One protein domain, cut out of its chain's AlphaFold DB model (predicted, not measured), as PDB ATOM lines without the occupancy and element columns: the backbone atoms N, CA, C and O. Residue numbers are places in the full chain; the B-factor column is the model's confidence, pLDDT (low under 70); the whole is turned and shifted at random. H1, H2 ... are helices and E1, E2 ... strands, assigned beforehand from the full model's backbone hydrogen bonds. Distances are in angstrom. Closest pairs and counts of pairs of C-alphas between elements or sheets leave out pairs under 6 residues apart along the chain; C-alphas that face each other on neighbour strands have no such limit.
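What this domain is: This is residues 129 to 156, 187 to 216, 229 to 260 and 289 to 300 of the 319 residues of an uncharacterized protein of Apostasia shenzhenica (UniProt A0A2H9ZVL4). Two twisted antiparallel sheets lie partly face to face as a sandwich: a larger one of E2, E1, E6, E7 and E8, and a smaller one of E3, E4 and E5. The hairpin of E1 and E2 makes one end of the larger sheet, with the short helix H1 far from the middle, while the short helix H2 follows E8 at the other end. The printed part has 102 residues, with two named helices and eight named strands in the order H1, E1 to E8, H2; the class is mostly strand. The whole is compact, with a radius of gyration of the C-alphas of 13.9 A and spans of 45 by 31 by 30 A.

Where its parts are: H1 is residues 130 to 133, with C-alpha 130 at (-14.326, -40.409, -47.575). E1 is residues 139 to 142 and E2 residues 150 to 153. E3 is residues 188 to 193, 16.5 A long, and E4 residues 199 to 205, 18.7 A, with C-alpha 199 at (-20.949, -23.518, -35.005). E5 is residues 232 to 235 and E6 residues 240 to 245, 13.7 A. E7, residues 251 to 257, measures 19.8 A and E8, residues 290 to 296, 19.7 A. H2 is residues 297 to 300, with C-alpha 300 at (-26.492, -31.906, -28.674).

How they stand to each other: The larger sheet runs E2, E1, E6, E7, E8 and is twisted. E1 and E2, a hairpin, have no N and O pair within hydrogen-bond range; C-alphas 152 and 140 face each other at 5.6 A. Within range are N 141 and O 243 of E1 and E6, 3.1 A, N 244 and O 253 of the hairpin E6 and E7, 2.8 A, and N 256 and O 291 of E7 and E8, 2.9 A. In the smaller sheet, N 192 and O 201 of the hairpin E3 and E4 are within hydrogen-bond range at 2.8 A, and so are N 202 and O 232 of the antiparallel neighbours E4 and E5, at 2.8 A. The facing parts of the sheets are 8.7 A centre to centre, with their strands at 31 degrees. The closest C-alphas of E3 and E6 are those of Gly 193 and Val 240, 5.4 A apart. H2 only grazes the smaller sheet with residues 297 to 300; H1 is on neither sheet. Both helices are too short for an O i to N i+4 pair; the single O i to N i+3 pair is within range in H1 but not in H2.

The domain as a whole: The C-alphas of Asp 216 and Gln 260 are farthest apart, at 46.4 A. Residues 157 to 186, 217 to 228 and 261 to 288 are not printed, with C-alpha gaps of 24.7, 15.0 and 8.3 A. Of the links printed whole, E1 to E2 is short and the others are tight. The printed part's mean pLDDT is 70.1; 38 residues are under 70, among them residues 129 to 156 and 297 to 300.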
ATOM      1  N   SER A 129     -11.342 -43.629 -45.848       40.34
ATOM      2  CA  SER A 129     -11.576 -43.079 -47.180       40.34
ATOM      3  C   SER A 129     -12.983 -42.490 -47.240       40.34
ATOM      4  O   SER A 129     -13.968 -43.225 -47.139       40.34
ATOM      5  N   ILE A 130     -13.072 -41.172 -47.439       41.97
ATOM      6  CA  ILE A 130     -14.326 -40.409 -47.575       41.97
ATOM      7  C   ILE A 130     -15.254 -41.058 -48.620       41.97
ATOM      8  O   ILE A 130     -16.465 -41.130 -48.424       41.97
ATOM      9  N   SER A 131     -14.679 -41.631 -49.683       40.06
ATOM     10  CA  SER A 131     -15.419 -42.282 -50.770       40.06
ATOM     11  C   SER A 131     -16.197 -43.536 -50.358       40.06
ATOM     12  O   SER A 131     -17.223 -43.833 -50.960       40.06
ATOM     13  N   ASN A 132     -15.745 -44.281 -49.344       43.59
ATOM     14  CA  ASN A 132     -16.471 -45.458 -48.859       43.59
ATOM     15  C   ASN A 132     -17.545 -45.086 -47.838       43.59
ATOM     16  O   ASN A 132     -18.527 -45.810 -47.699       43.59
ATOM     17  N   PHE A 133     -17.371 -43.956 -47.151       42.72
ATOM     18  CA  PHE A 133     -18.335 -43.472 -46.179       42.72
ATOM     19  C   PHE A 133     -19.580 -42.888 -46.863       42.72
ATOM     20  O   PHE A 133     -20.686 -43.187 -46.437       42.72
ATOM     21  N   LEU A 134     -19.414 -42.153 -47.970       48.94
ATOM     22  CA  LEU A 134     -20.498 -41.483 -48.710       48.94
ATOM     23  C   LEU A 134     -21.349 -42.401 -49.616       48.94
ATOM     24  O   LEU A 134     -22.185 -41.906 -50.359       48.94
ATOM     25  N   LYS A 135     -21.162 -43.728 -49.576       47.28
ATOM     26  CA  LYS A 135     -21.951 -44.687 -50.381       47.28
ATOM     27  C   LYS A 135     -23.391 -44.891 -49.889       47.28
ATOM     28  O   LYS A 135     -24.142 -45.620 -50.526       47.28
ATOM     29  N   LYS A 136     -23.757 -44.308 -48.746       49.31
ATOM     30  CA  LYS A 136     -25.131 -44.308 -48.220       49.31
ATOM     31  C   LYS A 136     -25.777 -42.949 -48.498       49.31
ATOM     32  O   LYS A 136     -25.061 -41.993 -48.758       49.31
ATOM     33  N   ASN A 137     -27.102 -42.864 -48.462       48.66
ATOM     34  CA  ASN A 137     -27.853 -41.642 -48.765       48.66
ATOM     35  C   ASN A 137     -27.501 -40.520 -47.764       48.66
ATOM     36  O   ASN A 137     -28.083 -40.449 -46.681       48.66
ATOM     37  N   TYR A 138     -26.535 -39.661 -48.101       55.06
ATOM     38  CA  TYR A 138     -26.189 -38.473 -47.318       55.06
ATOM     39  C   TYR A 138     -26.618 -37.230 -48.073       55.06
ATOM     40  O   TYR A 138     -26.294 -37.051 -49.245       55.06
ATOM     41  N   ILE A 139     -27.263 -36.316 -47.358       59.16
ATOM     42  CA  ILE A 139     -27.443 -34.957 -47.847       59.16
ATOM     43  C   ILE A 139     -26.172 -34.202 -47.465       59.16
ATOM     44  O   ILE A 139     -25.893 -33.973 -46.284       59.16
ATOM     45  N   VAL A 140     -25.355 -33.883 -48.469       57.16
ATOM     46  CA  VAL A 140     -24.125 -33.115 -48.279       57.16
ATOM     47  C   VAL A 140     -24.447 -31.650 -48.527       57.16
ATOM     48  O   VAL A 140     -24.700 -31.236 -49.660       57.16
ATOM     49  N   VAL A 141     -24.416 -30.859 -47.458       56.75
ATOM     50  CA  VAL A 141     -24.580 -29.410 -47.537       56.75
ATOM     51  C   VAL A 141     -23.197 -28.784 -47.400       56.75
ATOM     52  O   VAL A 141     -22.603 -28.737 -46.321       56.75
ATOM     53  N   LEU A 142     -22.646 -28.329 -48.522       48.94
ATOM     54  CA  LEU A 142     -21.402 -27.572 -48.513       48.94
ATOM     55  C   LEU A 142     -21.729 -26.146 -48.053       48.94
ATOM     56  O   LEU A 142     -22.377 -25.392 -48.775       48.94
ATOM     57  N   GLY A 143     -21.316 -25.791 -46.835       43.91
ATOM     58  CA  GLY A 143     -21.322 -24.402 -46.383       43.91
ATOM     59  C   GLY A 143     -20.231 -23.637 -47.124       43.91
ATOM     60  O   GLY A 143     -19.123 -24.147 -47.280       43.91
ATOM     61  N   LEU A 144     -20.530 -22.435 -47.618       50.97
ATOM     62  CA  LEU A 144     -19.529 -21.635 -48.322       50.97
ATOM     63  C   LEU A 144     -19.183 -20.366 -47.583       50.97
ATOM     64  O   LEU A 144     -20.037 -19.676 -47.033       50.97
ATOM     65  N   SER A 145     -17.900 -20.052 -47.668       44.75
ATOM     66  CA  SER A 145     -17.403 -18.696 -47.540       44.75
ATOM     67  C   SER A 145     -17.607 -17.988 -48.881       44.75
ATOM     68  O   SER A 145     -17.333 -18.566 -49.929       44.75
ATOM     69  N   ASP A 146     -18.149 -16.776 -48.795       34.06
ATOM     70  CA  ASP A 146     -18.060 -15.589 -49.657       34.06
ATOM     71  C   ASP A 146     -18.337 -15.725 -51.178       34.06
ATOM     72  O   ASP A 146     -18.478 -14.705 -51.847       34.06
ATOM     73  N   SER A 147     -18.476 -16.928 -51.754       37.53
ATOM     74  CA  SER A 147     -18.507 -17.141 -53.214       37.53
ATOM     75  C   SER A 147     -19.565 -18.132 -53.754       37.53
ATOM     76  O   SER A 147     -19.459 -18.543 -54.906       37.53
ATOM     77  N   GLY A 148     -20.614 -18.470 -52.988       34.28
ATOM     78  CA  GLY A 148     -21.875 -19.043 -53.522       34.28
ATOM     79  C   GLY A 148     -22.136 -20.550 -53.315       34.28
ATOM     80  O   GLY A 148     -21.229 -21.358 -53.451       34.28
ATOM     81  N   ALA A 149     -23.398 -20.905 -52.992       42.84
ATOM     82  CA  ALA A 149     -23.946 -22.238 -52.625       42.84
ATOM     83  C   ALA A 149     -23.794 -23.351 -53.682       42.84
ATOM     84  O   ALA A 149     -24.184 -23.160 -54.829       42.84
ATOM     85  N   VAL A 150     -23.343 -24.550 -53.274       37.84
ATOM     86  CA  VAL A 150     -23.491 -25.801 -54.044       37.84
ATOM     87  C   VAL A 150     -24.156 -26.849 -53.153       37.84
ATOM     88  O   VAL A 150     -23.574 -27.332 -52.182       37.84
ATOM     89  N   LEU A 151     -25.395 -27.195 -53.497       38.62
ATOM     90  CA  LEU A 151     -26.130 -28.322 -52.932       38.62
ATOM     91  C   LEU A 151     -25.756 -29.578 -53.722       38.62
ATOM     92  O   LEU A 151     -26.087 -29.691 -54.901       38.62
ATOM     93  N   CYS A 152     -25.071 -30.522 -53.078       38.34
ATOM     94  CA  CYS A 152     -24.825 -31.839 -53.655       38.34
ATOM     95  C   CYS A 152     -25.847 -32.816 -53.074       38.34
ATOM     96  O   CYS A 152     -25.666 -33.348 -51.977       38.34
ATOM     97  N   LEU A 153     -26.922 -33.060 -53.821       36.91
ATOM     98  CA  LEU A 153     -27.755 -34.233 -53.587       36.91
ATOM     99  C   LEU A 153     -27.017 -35.441 -54.167       36.91
ATOM    100  O   LEU A 153     -26.603 -35.432 -55.329       36.91
ATOM    101  N   SER A 154     -26.788 -36.460 -53.342       37.69
ATOM    102  CA  SER A 154     -26.203 -37.710 -53.806       37.69
ATOM    103  C   SER A 154     -27.210 -38.426 -54.700       37.69
ATOM    104  O   SER A 154     -28.172 -38.971 -54.180       37.69
ATOM    105  N   ASP A 155     -26.985 -38.367 -56.014       29.36
ATOM    106  CA  ASP A 155     -27.272 -39.436 -56.985       29.36
ATOM    107  C   ASP A 155     -26.522 -39.206 -58.318       29.36
ATOM    108  O   ASP A 155     -27.059 -39.476 -59.386       29.36
ATOM    109  N   SER A 156     -25.290 -38.667 -58.275       32.72
ATOM    110  CA  SER A 156     -24.198 -38.811 -59.276       32.72
ATOM    111  C   SER A 156     -23.161 -37.693 -59.117       32.72
ATOM    112  O   SER A 156     -23.487 -36.512 -59.172       32.72
ATOM    113  N   ASN A 187     -38.760 -35.921 -39.524       64.50
ATOM    114  CA  ASN A 187     -38.239 -34.569 -39.414       64.50
ATOM    115  C   ASN A 187     -37.080 -34.436 -40.402       64.50
ATOM    116  O   ASN A 187     -36.101 -35.188 -40.339       64.50
ATOM    117  N   ILE A 188     -37.195 -33.501 -41.341       71.19
ATOM    118  CA  ILE A 188     -36.103 -33.195 -42.258       71.19
ATOM    119  C   ILE A 188     -35.161 -32.251 -41.514       71.19
ATOM    120  O   ILE A 188     -35.406 -31.050 -41.409       71.19
ATOM    121  N   LEU A 189     -34.074 -32.811 -40.988       78.25
ATOM    122  CA  LEU A 189     -33.034 -32.045 -40.313       78.25
ATOM    123  C   LEU A 189     -32.042 -31.484 -41.338       78.25
ATOM    124  O   LEU A 189     -31.321 -32.239 -41.993       78.25
ATOM    125  N   TYR A 190     -31.955 -30.160 -41.433       85.19
ATOM    126  CA  TYR A 190     -30.902 -29.479 -42.183       85.19
ATOM    127  C   TYR A 190     -29.776 -29.055 -41.244       85.19
ATOM    128  O   TYR A 190     -30.016 -28.416 -40.228       85.19
ATOM    129  N   ALA A 191     -28.532 -29.379 -41.593       88.19
ATOM    130  CA  ALA A 191     -27.351 -28.897 -40.884       88.19
ATOM    131  C   ALA A 191     -26.603 -27.891 -41.762       88.19
ATOM    132  O   ALA A 191     -26.293 -28.190 -42.916       88.19
ATOM    133  N   VAL A 192     -26.300 -26.716 -41.212       89.50
ATOM    134  CA  VAL A 192     -25.576 -25.643 -41.901       89.50
ATOM    135  C   VAL A 192     -24.404 -25.195 -41.035       89.50
ATOM    136  O   VAL A 192     -24.588 -24.759 -39.900       89.50
ATOM    137  N   GLY A 193     -23.182 -25.307 -41.555       88.62
ATOM    138  CA  GLY A 193     -22.000 -24.727 -40.916       88.62
ATOM    139  C   GLY A 193     -22.001 -23.208 -41.061       88.62
ATOM    140  O   GLY A 193     -22.302 -22.697 -42.139       88.62
ATOM    141  N   SER A 194     -21.664 -22.487 -39.995       85.44
ATOM    142  CA  SER A 194     -21.493 -21.036 -40.061       85.44
ATOM    143  C   SER A 194     -20.040 -20.656 -40.312       85.44
ATOM    144  O   SER A 194     -19.116 -21.201 -39.709       85.44
ATOM    145  N   SER A 195     -19.852 -19.719 -41.241       79.00
ATOM    146  CA  SER A 195     -18.551 -19.141 -41.576       79.00
ATOM    147  C   SER A 195     -18.130 -18.041 -40.599       79.00
ATOM    148  O   SER A 195     -16.937 -17.779 -40.457       79.00
ATOM    149  N   SER A 196     -19.091 -17.396 -39.930       81.06
ATOM    150  CA  SER A 196     -18.860 -16.275 -39.010       81.06
ATOM    151  C   SER A 196     -18.896 -16.682 -37.539       81.06
ATOM    152  O   SER A 196     -18.256 -16.045 -36.705       81.06
ATOM    153  N   GLY A 197     -19.633 -17.743 -37.215       80.62
ATOM    154  CA  GLY A 197     -19.704 -18.331 -35.887       80.62
ATOM    155  C   GLY A 197     -19.191 -19.755 -35.950       80.62
ATOM    156  O   GLY A 197     -19.635 -20.522 -36.796       80.62
ATOM    157  N   ASN A 198     -18.270 -20.122 -35.064       91.31
ATOM    158  CA  ASN A 198     -17.728 -21.478 -34.985       91.31
ATOM    159  C   ASN A 198     -18.813 -22.434 -34.481       91.31
ATOM    160  O   ASN A 198     -18.847 -22.796 -33.306       91.31
ATOM    161  N   ALA A 199     -19.754 -22.780 -35.354       92.25
ATOM    162  CA  ALA A 199     -20.949 -23.518 -35.005       92.25
ATOM    163  C   ALA A 199     -21.630 -24.164 -36.206       92.25
ATOM    164  O   ALA A 199     -21.422 -23.801 -37.366       92.25
ATOM    165  N   ILE A 200     -22.489 -25.123 -35.878       92.94
ATOM    166  CA  ILE A 200     -23.404 -25.782 -36.798       92.94
ATOM    167  C   ILE A 200     -24.821 -25.421 -36.364       92.94
ATOM    168  O   ILE A 200     -25.206 -25.651 -35.216       92.94
ATOM    169  N   TYR A 201     -25.590 -24.867 -37.291       90.56
ATOM    170  CA  TYR A 201     -27.009 -24.603 -37.126       90.56
ATOM    171  C   TYR A 201     -27.782 -25.826 -37.597       90.56
ATOM    172  O   TYR A 201     -27.644 -26.252 -38.744       90.56
ATOM    173  N   LEU A 202     -28.572 -26.401 -36.700       89.50
ATOM    174  CA  LEU A 202     -29.550 -27.421 -37.033       89.50
ATOM    175  C   LEU A 202     -30.894 -26.747 -37.219       89.50
ATOM    176  O   LEU A 202     -31.438 -26.183 -36.274       89.50
ATOM    177  N   LEU A 203     -31.392 -26.797 -38.441       87.06
ATOM    178  CA  LEU A 203     -32.678 -26.260 -38.826       87.06
ATOM    179  C   LEU A 203     -33.653 -27.425 -38.925       87.06
ATOM    180  O   LEU A 203     -33.398 -28.383 -39.663       87.06
ATOM    181  N   ASP A 204     -34.732 -27.360 -38.155       83.12
ATOM    182  CA  ASP A 204     -35.806 -28.338 -38.266       83.12
ATOM    183  C   ASP A 204     -36.821 -27.812 -39.277       83.12
ATOM    184  O   ASP A 204     -37.525 -26.837 -39.019       83.12
ATOM    185  N   PHE A 205     -36.856 -28.426 -40.459       78.06
ATOM    186  CA  PHE A 205     -37.880 -28.126 -41.448       78.06
ATOM    187  C   PHE A 205     -39.059 -29.063 -41.241       78.06
ATOM    188  O   PHE A 205     -39.284 -29.999 -42.011       78.06
ATOM    189  N   PHE A 206     -39.805 -28.810 -40.169       78.56
ATOM    190  CA  PHE A 206     -41.065 -29.490 -39.932       78.56
ATOM    191  C   PHE A 206     -42.168 -28.799 -40.759       78.56
ATOM    192  O   PHE A 206     -42.278 -27.572 -40.716       78.56
ATOM    193  N   PRO A 207     -42.986 -29.540 -41.531       69.50
ATOM    194  CA  PRO A 207     -44.028 -28.962 -42.390       69.50
ATOM    195  C   PRO A 207     -45.244 -28.420 -41.618       69.50
ATOM    196  O   PRO A 207     -46.228 -28.029 -42.232       69.50
ATOM    197  N   ASP A 208     -45.207 -28.439 -40.290       77.81
ATOM    198  CA  ASP A 208     -46.286 -27.963 -39.432       77.81
ATOM    199  C   ASP A 208     -46.124 -26.464 -39.174       77.81
ATOM    200  O   ASP A 208     -45.006 -25.961 -39.047       77.81
ATOM    201  N   ALA A 209     -47.246 -25.763 -39.032       74.31
ATOM    202  CA  ALA A 209     -47.288 -24.339 -38.711       74.31
ATOM    203  C   ALA A 209     -46.666 -24.023 -37.339       74.31
ATOM    204  O   ALA A 209     -46.264 -22.890 -37.075       74.31
ATOM    205  N   SER A 210     -46.518 -25.033 -36.477       73.56
ATOM    206  CA  SER A 210     -45.777 -24.923 -35.219       73.56
ATOM    207  C   SER A 210     -44.259 -24.764 -35.403       73.56
ATOM    208  O   SER A 210     -43.579 -24.353 -34.463       73.56
ATOM    209  N   SER A 211     -43.717 -25.047 -36.593       72.56
ATOM    210  CA  SER A 211     -42.285 -24.939 -36.870       72.56
ATOM    211  C   SER A 211     -41.845 -23.493 -37.099       72.56
ATOM    212  O   SER A 211     -42.451 -22.817 -37.931       72.56
ATOM    213  N   PRO A 212     -40.720 -23.038 -36.514       69.69
ATOM    214  CA  PRO A 212     -40.173 -21.696 -36.743       69.69
ATOM    215  C   PRO A 212     -39.858 -21.363 -38.208       69.69
ATOM    216  O   PRO A 212     -39.667 -20.199 -38.551       69.69
ATOM    217  N   CYS A 213     -39.737 -22.373 -39.072       71.00
ATOM    218  CA  CYS A 213     -39.480 -22.193 -40.498       71.00
ATOM    219  C   CYS A 213     -40.750 -22.165 -41.364       71.00
ATOM    220  O   CYS A 213     -40.638 -21.987 -42.578       71.00
ATOM    221  N   HIS A 214     -41.933 -22.412 -40.793       78.25
ATOM    222  CA  HIS A 214     -43.181 -22.433 -41.550       78.25
ATOM    223  C   HIS A 214     -43.625 -21.004 -41.885       78.25
ATOM    224  O   HIS A 214     -43.521 -20.102 -41.057       78.25
ATOM    225  N   VAL A 215     -44.138 -20.788 -43.099       74.06
ATOM    226  CA  VAL A 215     -44.582 -19.454 -43.557       74.06
ATOM    227  C   VAL A 215     -45.712 -18.882 -42.697       74.06
ATOM    228  O   VAL A 215     -45.776 -17.673 -42.498       74.06
ATOM    229  N   ASP A 216     -46.543 -19.763 -42.142       79.50
ATOM    230  CA  ASP A 216     -47.652 -19.416 -41.246       79.50
ATOM    231  C   ASP A 216     -47.284 -19.512 -39.756       79.50
ATOM    232  O   ASP A 216     -48.172 -19.573 -38.907       79.50
ATOM    233  N   CYS A 229     -39.925 -28.026 -32.038       62.59
ATOM    234  CA  CYS A 229     -38.762 -28.222 -32.888       62.59
ATOM    235  C   CYS A 229     -38.060 -26.881 -33.149       62.59
ATOM    236  O   CYS A 229     -38.329 -26.185 -34.121       62.59
ATOM    237  N   GLN A 230     -37.190 -26.480 -32.227       71.44
ATOM    238  CA  GLN A 230     -36.437 -25.242 -32.312       71.44
ATOM    239  C   GLN A 230     -35.145 -25.482 -33.078       71.44
ATOM    240  O   GLN A 230     -34.444 -26.476 -32.854       71.44
ATOM    241  N   ASN A 231     -34.805 -24.523 -33.936       82.81
ATOM    242  CA  ASN A 231     -33.491 -24.454 -34.556       82.81
ATOM    243  C   ASN A 231     -32.421 -24.494 -33.459       82.81
ATOM    244  O   ASN A 231     -32.442 -23.684 -32.531       82.81
ATOM    245  N   ARG A 232     -31.488 -25.445 -33.544       87.38
ATOM    246  CA  ARG A 232     -30.444 -25.625 -32.529       87.38
ATOM    247  C   ARG A 232     -29.125 -25.059 -33.001       87.38
ATOM    248  O   ARG A 232     -28.712 -25.259 -34.140       87.38
ATOM    249  N   TYR A 233     -28.430 -24.418 -32.077       88.31
ATOM    250  CA  TYR A 233     -27.069 -23.953 -32.269       88.31
ATOM    251  C   TYR A 233     -26.102 -24.911 -31.572       88.31
ATOM    252  O   TYR A 233     -26.149 -25.064 -30.352       88.31
ATOM    253  N   ILE A 234     -25.227 -25.562 -32.340       90.19
ATOM    254  CA  ILE A 234     -24.179 -26.430 -31.801       90.19
ATOM    255  C   ILE A 234     -22.842 -25.695 -31.917       90.19
ATOM    256  O   ILE A 234     -22.304 -25.616 -33.025       90.19
ATOM    257  N   PRO A 235     -22.280 -25.169 -30.812       91.06
ATOM    258  CA  PRO A 235     -20.959 -24.562 -30.845       91.06
ATOM    259  C   PRO A 235     -19.902 -25.622 -31.150       91.06
ATOM    260  O   PRO A 235     -19.926 -26.733 -30.615       91.06
ATOM    261  N   VAL A 236     -18.941 -25.260 -31.988       90.94
ATOM    262  CA  VAL A 236     -17.775 -26.079 -32.302       90.94
ATOM    263  C   VAL A 236     -16.492 -25.295 -32.042       90.94
ATOM    264  O   VAL A 236     -16.466 -24.069 -32.033       90.94
ATOM    265  N   SER A 237     -15.394 -26.002 -31.795       88.88
ATOM    266  CA  SER A 237     -14.112 -25.366 -31.467       88.88
ATOM    267  C   SER A 237     -13.360 -24.823 -32.685       88.88
ATOM    268  O   SER A 237     -12.416 -24.051 -32.530       88.88
ATOM    269  N   GLU A 238     -13.717 -25.272 -33.887       90.94
ATOM    270  CA  GLU A 238     -13.002 -24.995 -35.133       90.94
ATOM    271  C   GLU A 238     -13.986 -24.557 -36.222       90.94
ATOM    272  O   GLU A 238     -15.140 -24.978 -36.226       90.94
ATOM    273  N   ASP A 239     -13.508 -23.755 -37.169       89.38
ATOM    274  CA  ASP A 239     -14.314 -23.223 -38.267       89.38
ATOM    275  C   ASP A 239     -14.803 -24.384 -39.167       89.38
ATOM    276  O   ASP A 239     -13.996 -25.172 -39.688       89.38
ATOM    277  N   VAL A 240     -16.127 -24.516 -39.324       90.88
ATOM    278  CA  VAL A 240     -16.764 -25.585 -40.114       90.88
ATOM    279  C   VAL A 240     -16.743 -25.199 -41.586       90.88
ATOM    280  O   VAL A 240     -17.316 -24.189 -41.975       90.88
ATOM    281  N   LEU A 241     -16.106 -26.022 -42.416       88.94
ATOM    282  CA  LEU A 241     -16.044 -25.809 -43.865       88.94
ATOM    283  C   LEU A 241     -17.125 -26.588 -44.614       88.94
ATOM    284  O   LEU A 241     -17.571 -26.182 -45.676       88.94
ATOM    285  N   VAL A 242     -17.508 -27.749 -44.093       88.06
ATOM    286  CA  VAL A 242     -18.491 -28.633 -44.720       88.06
ATOM    287  C   VAL A 242     -19.219 -29.418 -43.648       88.06
ATOM    288  O   VAL A 242     -18.606 -29.823 -42.659       88.06
ATOM    289  N   CYS A 243     -20.506 -29.684 -43.856       89.31
ATOM    290  CA  CYS A 243     -21.244 -30.622 -43.031       89.31
ATOM    291  C   CYS A 243     -22.135 -31.553 -43.863       89.31
ATOM    292  O   CYS A 243     -22.591 -31.224 -44.954       89.31
ATOM    293  N   ALA A 244     -22.381 -32.744 -43.337       87.25
ATOM    294  CA  ALA A 244     -23.348 -33.686 -43.880       87.25
ATOM    295  C   ALA A 244     -24.137 -34.303 -42.728       87.25
ATOM    296  O   ALA A 244     -23.570 -34.572 -41.667       87.25
ATOM    297  N   ALA A 245     -25.429 -34.536 -42.937       86.38
ATOM    298  CA  ALA A 245     -26.287 -35.204 -41.967       86.38
ATOM    299  C   ALA A 245     -26.785 -36.533 -42.542       86.38
ATOM    300  O   ALA A 245     -27.163 -36.618 -43.711       86.38
ATOM    301  N   HIS A 246     -26.770 -37.581 -41.718       80.62
ATOM    302  CA  HIS A 246     -27.405 -38.850 -42.053       80.62
ATOM    303  C   HIS A 246     -28.895 -38.770 -41.693       80.62
ATOM    304  O   HIS A 246     -29.192 -38.621 -40.505       80.62
ATOM    305  N   PRO A 247     -29.824 -38.928 -42.651       75.94
ATOM    306  CA  PRO A 247     -31.256 -38.755 -42.398       75.94
ATOM    307  C   PRO A 247     -31.810 -39.787 -41.405       75.94
ATOM    308  O   PRO A 247     -32.544 -39.427 -40.498       75.94
ATOM    309  N   GLU A 248     -31.407 -41.058 -41.515       76.31
ATOM    310  CA  GLU A 248     -31.951 -42.125 -40.650       76.31
ATOM    311  C   GLU A 248     -31.342 -42.167 -39.239       76.31
ATOM    312  O   GLU A 248     -32.040 -42.425 -38.265       76.31
ATOM    313  N   ILE A 249     -30.031 -41.938 -39.109       81.75
ATOM    314  CA  ILE A 249     -29.308 -42.084 -37.830       81.75
ATOM    315  C   ILE A 249     -29.227 -40.736 -37.090       81.75
ATOM    316  O   ILE A 249     -28.854 -40.681 -35.920       81.75
ATOM    317  N   GLY A 250     -29.513 -39.619 -37.769       79.06
ATOM    318  CA  GLY A 250     -29.339 -38.279 -37.208       79.06
ATOM    319  C   GLY A 250     -27.885 -37.992 -36.819       79.06
ATOM    320  O   GLY A 250     -27.614 -37.276 -35.861       79.06
ATOM    321  N   THR A 251     -26.910 -38.601 -37.494       86.62
ATOM    322  CA  THR A 251     -25.492 -38.317 -37.234       86.62
ATOM    323  C   THR A 251     -25.036 -37.180 -38.128       86.62
ATOM    324  O   THR A 251     -25.251 -37.230 -39.338       86.62
ATOM    325  N   ILE A 252     -24.386 -36.179 -37.539       88.88
ATOM    326  CA  ILE A 252     -23.826 -35.043 -38.268       88.88
ATOM    327  C   ILE A 252     -22.316 -35.209 -38.346       88.88
ATOM    328  O   ILE A 252     -21.643 -35.531 -37.362       88.88
ATOM    329  N   ILE A 253     -21.793 -34.982 -39.541       90.31
ATOM    330  CA  ILE A 253     -20.377 -35.037 -39.854       90.31
ATOM    331  C   ILE A 253     -19.958 -33.653 -40.275       90.31
ATOM    332  O   ILE A 253     -20.476 -33.133 -41.258       90.31
ATOM    333  N   ALA A 254     -19.015 -33.074 -39.548       92.12
ATOM    334  CA  ALA A 254     -18.469 -31.767 -39.863       92.12
ATOM    335  C   ALA A 254     -16.987 -31.886 -40.214       92.12
ATOM    336  O   ALA A 254     -16.209 -32.512 -39.486       92.12
ATOM    337  N   GLY A 255     -16.614 -31.291 -41.343       91.25
ATOM    338  CA  GLY A 255     -15.239 -31.085 -41.758       91.25
ATOM    339  C   GLY A 255     -14.775 -29.695 -41.339       91.25
ATOM    340  O   GLY A 255     -15.320 -28.699 -41.816       91.25
ATOM    341  N   SER A 256     -13.770 -29.626 -40.470       90.38
ATOM    342  CA  SER A 256     -13.195 -28.371 -39.981       90.38
ATOM    343  C   SER A 256     -11.772 -28.150 -40.487       90.38
ATOM    344  O   SER A 256     -11.023 -29.093 -40.788       90.38
ATOM    345  N   LYS A 257     -11.382 -26.875 -40.582       85.56
ATOM    346  CA  LYS A 257     -10.007 -26.495 -40.912       85.56
ATOM    347  C   LYS A 257      -9.124 -26.670 -39.681       85.56
ATOM    348  O   LYS A 257      -9.237 -25.909 -38.723       85.56
ATOM    349  N   VAL A 258      -8.169 -27.599 -39.732       84.56
ATOM    350  CA  VAL A 258      -7.158 -27.692 -38.672       84.56
ATOM    351  C   VAL A 258      -6.279 -26.451 -38.741       84.56
ATOM    352  O   VAL A 258      -5.485 -26.287 -39.675       84.56
ATOM    353  N   ARG A 259      -6.395 -25.571 -37.741       78.88
ATOM    354  CA  ARG A 259      -5.424 -24.494 -37.542       78.88
ATOM    355  C   ARG A 259      -4.087 -25.156 -37.237       78.88
ATOM    356  O   ARG A 259      -3.943 -25.847 -36.229       78.88
ATOM    357  N   GLN A 260      -3.121 -25.015 -38.144       78.00
ATOM    358  CA  GLN A 260      -1.772 -25.485 -37.854       78.00
ATOM    359  C   GLN A 260      -1.270 -24.712 -36.629       78.00
ATOM    360  O   GLN A 260      -1.409 -23.486 -36.605       78.00
ATOM    361  N   ARG A 289      -5.033 -29.549 -43.538       61.38
ATOM    362  CA  ARG A 289      -5.453 -30.825 -42.966       61.38
ATOM    363  C   ARG A 289      -6.929 -30.687 -42.587       61.38
ATOM    364  O   ARG A 289      -7.267 -29.821 -41.784       61.38
ATOM    365  N   LEU A 290      -7.790 -31.500 -43.189       68.00
ATOM    366  CA  LEU A 290      -9.202 -31.590 -42.820       68.00
ATOM    367  C   LEU A 290      -9.333 -32.489 -41.587       68.00
ATOM    368  O   LEU A 290      -8.784 -33.596 -41.570       68.00
ATOM    369  N   ARG A 291     -10.052 -32.029 -40.563       74.38
ATOM    370  CA  ARG A 291     -10.462 -32.861 -39.427       74.38
ATOM    371  C   ARG A 291     -11.943 -33.177 -39.562       74.38
ATOM    372  O   ARG A 291     -12.739 -32.288 -39.833       74.38
ATOM    373  N   ILE A 292     -12.293 -34.448 -39.388       78.31
ATOM    374  CA  ILE A 292     -13.676 -34.924 -39.426       78.31
ATOM    375  C   ILE A 292     -14.117 -35.186 -37.988       78.31
ATOM    376  O   ILE A 292     -13.464 -35.957 -37.281       78.31
ATOM    377  N   THR A 293     -15.210 -34.553 -37.567       77.81
ATOM    378  CA  THR A 293     -15.824 -34.778 -36.252       77.81
ATOM    379  C   THR A 293     -17.207 -35.392 -36.434       77.81
ATOM    380  O   THR A 293     -18.009 -34.891 -37.221       77.81
ATOM    381  N   LEU A 294     -17.471 -36.486 -35.714       79.25
ATOM    382  CA  LEU A 294     -18.761 -37.175 -35.682       79.25
ATOM    383  C   LEU A 294     -19.534 -36.735 -34.439       79.25
ATOM    384  O   LEU A 294     -19.013 -36.836 -33.328       79.25
ATOM    385  N   MET A 295     -20.770 -36.270 -34.623       78.75
ATOM    386  CA  MET A 295     -21.642 -35.845 -33.528       78.75
ATOM    387  C   MET A 295     -22.997 -36.567 -33.608       78.75
ATOM    388  O   MET A 295     -23.631 -36.543 -34.667       78.75
ATOM    389  N   PRO A 296     -23.475 -37.191 -32.515       71.31
ATOM    390  CA  PRO A 296     -24.852 -37.669 -32.441       71.31
ATOM    391  C   PRO A 296     -25.799 -36.471 -32.294       71.31
ATOM    392  O   PRO A 296     -25.610 -35.678 -31.369       71.31
ATOM    393  N   ALA A 297     -26.851 -36.356 -33.117       58.50
ATOM    394  CA  ALA A 297     -27.844 -35.280 -32.960       58.50
ATOM    395  C   ALA A 297     -28.529 -35.294 -31.583       58.50
ATOM    396  O   ALA A 297     -28.862 -34.239 -31.044       58.50
ATOM    397  N   SER A 298     -28.680 -36.469 -30.964       52.81
ATOM    398  CA  SER A 298     -29.272 -36.608 -29.628       52.81
ATOM    399  C   SER A 298     -28.394 -36.038 -28.509       52.81
ATOM    400  O   SER A 298     -28.913 -35.570 -27.500       52.81
ATOM    401  N   ARG A 299     -27.064 -36.017 -28.672       42.12
ATOM    402  CA  ARG A 299     -26.123 -35.568 -27.627       42.12
ATOM    403  C   ARG A 299     -25.886 -34.054 -27.636       42.12
ATOM    404  O   ARG A 299     -25.385 -33.518 -26.654       42.12
ATOM    405  N   ALA A 300     -26.336 -33.361 -28.682       46.66
ATOM    406  CA  ALA A 300     -26.492 -31.906 -28.674       46.66
ATOM    407  C   ALA A 300     -27.577 -31.423 -27.685       46.66
ATOM    408  O   ALA A 300     -27.641 -30.237 -27.386       46.66
TER     409      ALA A 300